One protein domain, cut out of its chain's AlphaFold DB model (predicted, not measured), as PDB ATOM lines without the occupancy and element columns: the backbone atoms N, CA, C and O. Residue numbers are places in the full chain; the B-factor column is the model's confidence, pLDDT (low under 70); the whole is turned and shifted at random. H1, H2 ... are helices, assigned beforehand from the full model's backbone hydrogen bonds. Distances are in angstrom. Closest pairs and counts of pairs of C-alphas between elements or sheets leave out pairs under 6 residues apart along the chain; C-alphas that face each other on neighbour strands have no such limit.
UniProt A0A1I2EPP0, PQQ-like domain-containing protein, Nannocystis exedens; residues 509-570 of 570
ATOM      1  N   ASP A 509     -27.171 -46.811  16.641       61.34
ATOM      2  CA  ASP A 509     -27.741 -45.486  16.928       61.34
ATOM      3  C   ASP A 509     -27.356 -44.962  18.322       61.34
ATOM      4  O   ASP A 509     -27.196 -43.757  18.511       61.34
ATOM      5  N   TYR A 510     -27.122 -45.857  19.287       67.56
ATOM      6  CA  TYR A 510     -26.638 -45.474  20.612       67.56
ATOM      7  C   TYR A 510     -25.188 -44.974  20.563       67.56
ATOM      8  O   TYR A 510     -24.876 -43.937  21.143       67.56
ATOM      9  N   LEU A 511     -24.309 -45.654  19.816       66.81
ATOM     10  CA  LEU A 511     -22.941 -45.169  19.606       66.81
ATOM     11  C   LEU A 511     -22.902 -43.874  18.791       66.81
ATOM     12  O   LEU A 511     -22.082 -43.003  19.084       66.81
ATOM     13  N   ARG A 512     -23.818 -43.715  17.828       74.56
ATOM     14  CA  ARG A 512     -23.983 -42.466  17.079       74.56
ATOM     15  C   ARG A 512     -24.321 -41.301  18.009       74.56
ATOM     16  O   ARG A 512     -23.672 -40.264  17.931       74.56
ATOM     17  N   CYS A 513     -25.244 -41.500  18.950       78.56
ATOM     18  CA  CYS A 513     -25.512 -40.524  20.006       78.56
ATOM     19  C   CYS A 513     -24.249 -40.202  20.831       78.56
ATOM     20  O   CYS A 513     -23.945 -39.029  21.055       78.56
ATOM     21  N   CYS A 514     -23.471 -41.209  21.251       79.69
ATOM     22  CA  CYS A 514     -22.258 -40.970  22.041       79.69
ATOM     23  C   CYS A 514     -21.191 -40.163  21.277       79.69
ATOM     24  O   CYS A 514     -20.531 -39.310  21.871       79.69
ATOM     25  N   GLN A 515     -21.033 -40.402  19.973       82.00
ATOM     26  CA  GLN A 515     -20.117 -39.647  19.112       82.00
ATOM     27  C   GLN A 515     -20.598 -38.211  18.882       82.00
ATOM     28  O   GLN A 515     -19.828 -37.268  19.079       82.00
ATOM     29  N   ASP A 516     -21.879 -38.031  18.555       86.19
ATOM     30  CA  ASP A 516     -22.452 -36.709  18.298       86.19
ATOM     31  C   ASP A 516     -22.435 -35.825  19.567       86.19
ATOM     32  O   ASP A 516     -22.365 -34.601  19.464       86.19
ATOM     33  N   LEU A 517     -22.427 -36.412  20.774       85.50
ATOM     34  CA  LEU A 517     -22.222 -35.680  22.035       85.50
ATOM     35  C   LEU A 517     -20.811 -35.092  22.167       85.50
ATOM     36  O   LEU A 517     -20.664 -33.948  22.603       85.50
ATOM     37  N   VAL A 518     -19.778 -35.851  21.785       83.19
ATOM     38  CA  VAL A 518     -18.391 -35.354  21.762       83.19
ATOM     39  C   VAL A 518     -18.278 -34.223  20.750       83.19
ATOM     40  O   VAL A 518     -17.715 -33.171  21.051       83.19
ATOM     41  N   GLU A 519     -18.869 -34.408  19.573       81.06
ATOM     42  CA  GLU A 519     -18.848 -33.410  18.515       81.06
ATOM     43  C   GLU A 519     -19.601 -32.132  18.915       81.06
ATOM     44  O   GLU A 519     -19.075 -31.029  18.751       81.06
ATOM     45  N   ALA A 520     -20.779 -32.253  19.532       83.81
ATOM     46  CA  ALA A 520     -21.528 -31.119  20.069       83.81
ATOM     47  C   ALA A 520     -20.733 -30.365  21.149       83.81
ATOM     48  O   ALA A 520     -20.734 -29.133  21.165       83.81
ATOM     49  N   ALA A 521     -19.990 -31.078  22.004       83.25
ATOM     50  CA  ALA A 521     -19.162 -30.460  23.037       83.25
ATOM     51  C   ALA A 521     -18.041 -29.579  22.463       83.25
ATOM     52  O   ALA A 521     -17.718 -28.551  23.058       83.25
ATOM     53  N   THR A 522     -17.480 -29.932  21.298       81.50
ATOM     54  CA  THR A 522     -16.445 -29.111  20.634       81.50
ATOM     55  C   THR A 522     -16.967 -27.759  20.149       81.50
ATOM     56  O   THR A 522     -16.188 -26.821  19.982       81.50
ATOM     57  N   ARG A 523     -18.285 -27.645  19.937       86.31
ATOM     58  CA  ARG A 523     -18.951 -26.449  19.403       86.31
ATOM     59  C   ARG A 523     -19.678 -25.640  20.482       86.31
ATOM     60  O   ARG A 523     -20.108 -24.520  20.209       86.31
ATOM     61  N   ALA A 524     -19.833 -26.190  21.688       83.88
ATOM     62  CA  ALA A 524     -20.562 -25.566  22.786       83.88
ATOM     63  C   ALA A 524     -19.667 -24.639  23.640       83.88
ATOM     64  O   ALA A 524     -18.494 -24.942  23.872       83.88
ATOM     65  N   PRO A 525     -20.198 -23.518  24.162       83.62
ATOM     66  CA  PRO A 525     -19.494 -22.688  25.136       83.62
ATOM     67  C   PRO A 525     -19.467 -23.346  26.528       83.62
ATOM     68  O   PRO A 525     -20.273 -24.222  26.845       83.62
ATOM     69  N   ALA A 526     -18.560 -22.905  27.401       79.31
ATOM     70  CA  ALA A 526     -18.588 -23.301  28.811       79.31
ATOM     71  C   ALA A 526     -19.782 -22.644  29.541       79.31
ATOM     72  O   ALA A 526     -20.053 -21.467  29.295       79.31
ATOM     73  N   PRO A 527     -20.479 -23.346  30.460       81.81
ATOM     74  CA  PRO A 527     -20.156 -24.668  31.016       81.81
ATOM     75  C   PRO A 527     -20.788 -25.854  30.262       81.81
ATOM     76  O   PRO A 527     -20.654 -26.997  30.699       81.81
ATOM     77  N   ASP A 528     -21.498 -25.602  29.164       85.25
ATOM     78  CA  ASP A 528     -22.292 -26.615  28.464       85.25
ATOM     79  C   ASP A 528     -21.416 -27.649  27.746       85.25
ATOM     80  O   ASP A 528     -21.759 -28.830  27.720       85.25
ATOM     81  N   ASN A 529     -20.222 -27.259  27.287       76.06
ATOM     82  CA  ASN A 529     -19.219 -28.200  26.781       76.06
ATOM     83  C   ASN A 529     -18.814 -29.273  27.809       76.06
ATOM     84  O   ASN A 529     -18.729 -30.451  27.471       76.06
ATOM     85  N   ALA A 530     -18.611 -28.899  29.074       72.88
ATOM     86  CA  ALA A 530     -18.221 -29.821  30.136       72.88
ATOM     87  C   ALA A 530     -19.350 -30.808  30.465       72.88
ATOM     88  O   ALA A 530     -19.088 -31.978  30.734       72.88
ATOM     89  N   ARG A 531     -20.607 -30.358  30.383       83.25
ATOM     90  CA  ARG A 531     -21.792 -31.209  30.564       83.25
ATOM     91  C   ARG A 531     -21.969 -32.195  29.416       83.25
ATOM     92  O   ARG A 531     -22.254 -33.362  29.655       83.25
ATOM     93  N   LEU A 532     -21.747 -31.752  28.179       80.12
ATOM     94  CA  LEU A 532     -21.786 -32.627  27.006       80.12
ATOM     95  C   LEU A 532     -20.650 -33.664  27.027       80.12
ATOM     96  O   LEU A 532     -20.887 -34.817  26.681       80.12
ATOM     97  N   LEU A 533     -19.454 -33.306  27.512       74.81
ATOM     98  CA  LEU A 533     -18.356 -34.261  27.723       74.81
ATOM     99  C   LEU A 533     -18.652 -35.268  28.847       74.81
ATOM    100  O   LEU A 533     -18.357 -36.452  28.688       74.81
ATOM    101  N   ASP A 534     -19.265 -34.837  29.954       74.19
ATOM    102  CA  ASP A 534     -19.726 -35.745  31.021       74.19
ATOM    103  C   ASP A 534     -20.818 -36.700  30.506       74.19
ATOM    104  O   ASP A 534     -20.771 -37.907  30.755       74.19
ATOM    105  N   ALA A 535     -21.755 -36.185  29.705       80.94
ATOM    106  CA  ALA A 535     -22.784 -36.982  29.045       80.94
ATOM    107  C   ALA A 535     -22.190 -37.979  28.037       80.94
ATOM    108  O   ALA A 535     -22.594 -39.140  28.039       80.94
ATOM    109  N   ALA A 536     -21.202 -37.574  27.232       76.56
ATOM    110  CA  ALA A 536     -20.496 -38.451  26.295       76.56
ATOM    111  C   ALA A 536     -19.715 -39.560  27.021       76.56
ATOM    112  O   ALA A 536     -19.780 -40.727  26.637       76.56
ATOM    113  N   SER A 537     -19.019 -39.220  28.108       69.19
ATOM    114  CA  SER A 537     -18.286 -40.175  28.949       69.19
ATOM    115  C   SER A 537     -19.222 -41.206  29.598       69.19
ATOM    116  O   SER A 537     -18.969 -42.416  29.569       69.19
ATOM    117  N   LYS A 538     -20.376 -40.758  30.107       73.19
ATOM    118  CA  LYS A 538     -21.431 -41.649  30.611       73.19
ATOM    119  C   LYS A 538     -22.045 -42.496  29.501       73.19
ATOM    120  O   LYS A 538     -22.214 -43.690  29.698       73.19
ATOM    121  N   CYS A 539     -22.309 -41.921  28.332       74.81
ATOM    122  CA  CYS A 539     -22.824 -42.648  27.171       74.81
ATOM    123  C   CYS A 539     -21.879 -43.794  26.772       74.81
ATOM    124  O   CYS A 539     -22.301 -44.944  26.693       74.81
ATOM    125  N   ASN A 540     -20.577 -43.514  26.647       65.06
ATOM    126  CA  ASN A 540     -19.564 -44.514  26.306       65.06
ATOM    127  C   ASN A 540     -19.390 -45.592  27.391       65.06
ATOM    128  O   ASN A 540     -19.224 -46.768  27.072       65.06
ATOM    129  N   SER A 541     -19.458 -45.226  28.675       62.53
ATOM    130  CA  SER A 541     -19.352 -46.209  29.769       62.53
ATOM    131  C   SER A 541     -20.603 -47.085  29.910       62.53
ATOM    132  O   SER A 541     -20.489 -48.272  30.202       62.53
ATOM    133  N   LEU A 542     -21.794 -46.540  29.647       64.75
ATOM    134  CA  LEU A 542     -23.060 -47.280  29.653       64.75
ATOM    135  C   LEU A 542     -23.222 -48.165  28.413       64.75
ATOM    136  O   LEU A 542     -23.791 -49.250  28.530       64.75
ATOM    137  N   ALA A 543     -22.675 -47.736  27.267       59.16
ATOM    138  CA  ALA A 543     -22.484 -48.581  26.093       59.16
ATOM    139  C   ALA A 543     -21.651 -49.808  26.490       59.16
ATOM    140  O   ALA A 543     -22.135 -50.931  26.413       59.16
ATOM    141  N   ALA A 544     -20.451 -49.588  27.034       53.12
ATOM    142  CA  ALA A 544     -19.547 -50.661  27.445       53.12
ATOM    143  C   ALA A 544     -20.137 -51.607  28.514       53.12
ATOM    144  O   ALA A 544     -19.768 -52.775  28.561       53.12
ATOM    145  N   ALA A 545     -21.061 -51.128  29.355       51.72
ATOM    146  CA  ALA A 545     -21.708 -51.917  30.406       51.72
ATOM    147  C   ALA A 545     -23.023 -52.608  29.977       51.72
ATOM    148  O   ALA A 545     -23.672 -53.245  30.810       51.72
ATOM    149  N   ALA A 546     -23.440 -52.470  28.711       55.62
ATOM    150  CA  ALA A 546     -24.655 -53.063  28.142       55.62
ATOM    151  C   ALA A 546     -25.933 -52.854  28.991       55.62
ATOM    152  O   ALA A 546     -26.743 -53.763  29.201       55.62
ATOM    153  N   VAL A 547     -26.097 -51.633  29.509       58.28
ATOM    154  CA  VAL A 547     -27.217 -51.230  30.374       58.28
ATOM    155  C   VAL A 547     -28.515 -51.097  29.570       58.28
ATOM    156  O   VAL A 547     -28.505 -50.636  28.429       58.28
ATOM    157  N   GLU A 548     -29.663 -51.448  30.168       62.06
ATOM    158  CA  GLU A 548     -30.973 -51.263  29.528       62.06
ATOM    159  C   GLU A 548     -31.193 -49.820  29.037       62.06
ATOM    160  O   GLU A 548     -30.974 -48.848  29.769       62.06
ATOM    161  N   ARG A 549     -31.714 -49.688  27.808       58.41
ATOM    162  CA  ARG A 549     -31.886 -48.419  27.072       58.41
ATOM    163  C   ARG A 549     -32.530 -47.305  27.897       58.41
ATOM    164  O   ARG A 549     -32.084 -46.161  27.833       58.41
ATOM    165  N   ALA A 550     -33.581 -47.625  28.654       61.03
ATOM    166  CA  ALA A 550     -34.313 -46.641  29.448       61.03
ATOM    167  C   ALA A 550     -33.434 -46.023  30.549       61.03
ATOM    168  O   ALA A 550     -33.465 -44.812  30.758       61.03
ATOM    169  N   ASN A 551     -32.592 -46.840  31.187       66.56
ATOM    170  CA  ASN A 551     -31.682 -46.407  32.245       66.56
ATOM    171  C   ASN A 551     -30.485 -45.648  31.663       66.56
ATOM    172  O   ASN A 551     -30.079 -44.618  32.200       66.56
ATOM    173  N   ALA A 552     -29.967 -46.118  30.524       67.31
ATOM    174  CA  ALA A 552     -28.833 -45.499  29.857       67.31
ATOM    175  C   ALA A 552     -29.170 -44.092  29.326       67.31
ATOM    176  O   ALA A 552     -28.439 -43.132  29.575       67.31
ATOM    177  N   LEU A 553     -30.323 -43.938  28.667       68.75
ATOM    178  CA  LEU A 553     -30.782 -42.644  28.157       68.75
ATOM    179  C   LEU A 553     -31.161 -41.676  29.287       68.75
ATOM    180  O   LEU A 553     -30.900 -40.480  29.174       68.75
ATOM    181  N   ALA A 554     -31.745 -42.166  30.384       77.75
ATOM    182  CA  ALA A 554     -32.047 -41.334  31.548       77.75
ATOM    183  C   ALA A 554     -30.771 -40.760  32.187       77.75
ATOM    184  O   ALA A 554     -30.736 -39.576  32.521       77.75
ATOM    185  N   ALA A 555     -29.708 -41.563  32.294       76.19
ATOM    186  CA  ALA A 555     -28.419 -41.122  32.823       76.19
ATOM    187  C   ALA A 555     -27.717 -40.101  31.908       76.19
ATOM    188  O   ALA A 555     -27.188 -39.105  32.405       76.19
ATOM    189  N   VAL A 556     -27.759 -40.304  30.583       79.25
ATOM    190  CA  VAL A 556     -27.226 -39.347  29.593       79.25
ATOM    191  C   VAL A 556     -28.007 -38.029  29.629       79.25
ATOM    192  O   VAL A 556     -27.405 -36.959  29.712       79.25
ATOM    193  N   LYS A 557     -29.347 -38.090  29.659       82.50
ATOM    194  CA  LYS A 557     -30.212 -36.904  29.795       82.50
ATOM    195  C   LYS A 557     -29.928 -36.139  31.083       82.50
ATOM    196  O   LYS A 557     -29.855 -34.917  31.054       82.50
ATOM    197  N   LEU A 558     -29.740 -36.841  32.199       84.25
ATOM    198  CA  LEU A 558     -29.438 -36.215  33.484       84.25
ATOM    199  C   LEU A 558     -28.071 -35.515  33.480       84.25
ATOM    200  O   LEU A 558     -27.946 -34.427  34.030       84.25
ATOM    201  N   ALA A 559     -27.063 -36.119  32.848       78.44
ATOM    202  CA  ALA A 559     -25.722 -35.546  32.740       78.44
ATOM    203  C   ALA A 559     -25.673 -34.295  31.846       78.44
ATOM    204  O   ALA A 559     -24.935 -33.357  32.137       78.44
ATOM    205  N   ALA A 560     -26.483 -34.268  30.784       82.44
ATOM    206  CA  ALA A 560     -26.518 -33.157  29.842       82.44
ATOM    207  C   ALA A 560     -27.371 -31.965  30.313       82.44
ATOM    208  O   ALA A 560     -27.195 -30.867  29.793       82.44
ATOM    209  N   GLN A 561     -28.282 -32.123  31.282       81.00
ATOM    210  CA  GLN A 561     -29.218 -31.054  31.661       81.00
ATOM    211  C   GLN A 561     -28.520 -29.749  32.105       81.00
ATOM    212  O   GLN A 561     -27.574 -29.785  32.899       81.00
ATOM    213  N   PRO A 562     -29.002 -28.570  31.650       83.62
ATOM    214  CA  PRO A 562     -30.205 -28.321  30.842       83.62
ATOM    215  C   PRO A 562     -29.963 -28.304  29.314       83.62
ATOM    216  O   PRO A 562     -30.805 -27.793  28.582       83.62
ATOM    217  N   VAL A 563     -28.823 -28.810  28.833       84.19
ATOM    218  CA  VAL A 563     -28.419 -28.759  27.419       84.19
ATOM    219  C   VAL A 563     -29.273 -29.706  26.577       84.19
ATOM    220  O   VAL A 563     -29.500 -30.861  26.944       84.19
ATOM    221  N   GLU A 564     -29.748 -29.205  25.438       83.94
ATOM    222  CA  GLU A 564     -30.486 -30.005  24.467       83.94
ATOM    223  C   GLU A 564     -29.559 -31.037  23.812       83.94
ATOM    224  O   GLU A 564     -28.445 -30.726  23.388       83.94
ATOM    225  N   LEU A 565     -30.014 -32.288  23.761       83.25
ATOM    226  CA  LEU A 565     -29.241 -33.381  23.186       83.25
ATOM    227  C   LEU A 565     -29.303 -33.356  21.649       83.25
ATOM    228  O   LEU A 565     -30.346 -32.987  21.098       83.25
ATOM    229  N   PRO A 566     -28.249 -33.834  20.957       80.69
ATOM    230  CA  PRO A 566     -28.287 -34.077  19.518       80.69
ATOM    231  C   PRO A 566     -29.497 -34.922  19.104       80.69
ATOM    232  O   PRO A 566     -29.929 -35.804  19.844       80.69
ATOM    233  N   SER A 567     -30.012 -34.694  17.895       76.38
ATOM    234  CA  SER A 567     -31.173 -35.433  17.365       76.38
ATOM    235  C   SER A 567     -30.976 -36.953  17.303       76.38
ATOM    236  O   SER A 567     -31.940 -37.690  17.437       76.38
ATOM    237  N   SER A 568     -29.735 -37.427  17.180       69.25
ATOM    238  CA  SER A 568     -29.383 -38.851  17.245       69.25
ATOM    239  C   SER A 568     -29.564 -39.471  18.636       69.25
ATOM    240  O   SER A 568     -29.662 -40.689  18.758       69.25
ATOM    241  N   CYS A 569     -29.607 -38.649  19.686       69.19
ATOM    242  CA  CYS A 569     -29.860 -39.063  21.063       69.19
ATOM    243  C   CYS A 569     -31.343 -38.996  21.466       69.19
ATOM    244  O   CYS A 569     -31.700 -39.510  22.533       69.19
ATOM    245  N   GLN A 570     -32.180 -38.309  20.682       70.50
ATOM    246  CA  GLN A 570     -33.626 -38.189  20.906       70.50
ATOM    247  C   GLN A 570     -34.343 -39.405  20.318       70.50
ATOM    248  O   GLN A 570     -35.218 -39.949  21.036       70.50
TER     249      GLN A 570
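This is residues 509 to 570 of the 570 residues of the protein "PQQ-like domain-containing protein" of Nannocystis exedens (UniProt A0A1I2EPP0). Three helices stand side by side in a small up-and-down bundle, with H2 at the corner between H1 and H3. The tail, residues 561 to 570, folds back from the end of H3 along the open side between H3 and H1. The printed part has 62 residues with three named helices, H1, H2 and H3 in chain order, and no named strand: all helix. It is compact, radius of gyration of the C-alphas 10.3 A, and elongated, spanning 31 by 18 by 18 A.

H1, residues 509 to 523, and H2, residues 528 to 544, form a helical hairpin and touch, closest at the C-alphas of Ala 521 and Asn 529, 4.4 A apart; they run opposite ways at a shallow tilt of 23 degrees. H2 and H3, residues 549 to 560, form a second, closest at the C-alphas of Ala 535 and Ala 559, 4.9 A apart, opposite ways at 22 degrees, a shallow tilt. H1 and H3 are near each other. Each O i to N i+4 pair is within hydrogen-bond range in H2 and H3; in H1, 9 of 11.

H1 begins at C-alpha 509 (-27.741, -45.486, 16.928) and measures 21.1 A, H2 24.2 A. H3, 16.4 A, ends at C-alpha 560 (-26.518, -33.157, 29.842).

The printed part has no cut, and both links between helices are tight. The C-alphas farthest apart, of Pro 525 and Glu 548, are 31.1 A apart. Mean pLDDT of the printed part is 74.7; 20 residues are under 70, among them 540 to 553.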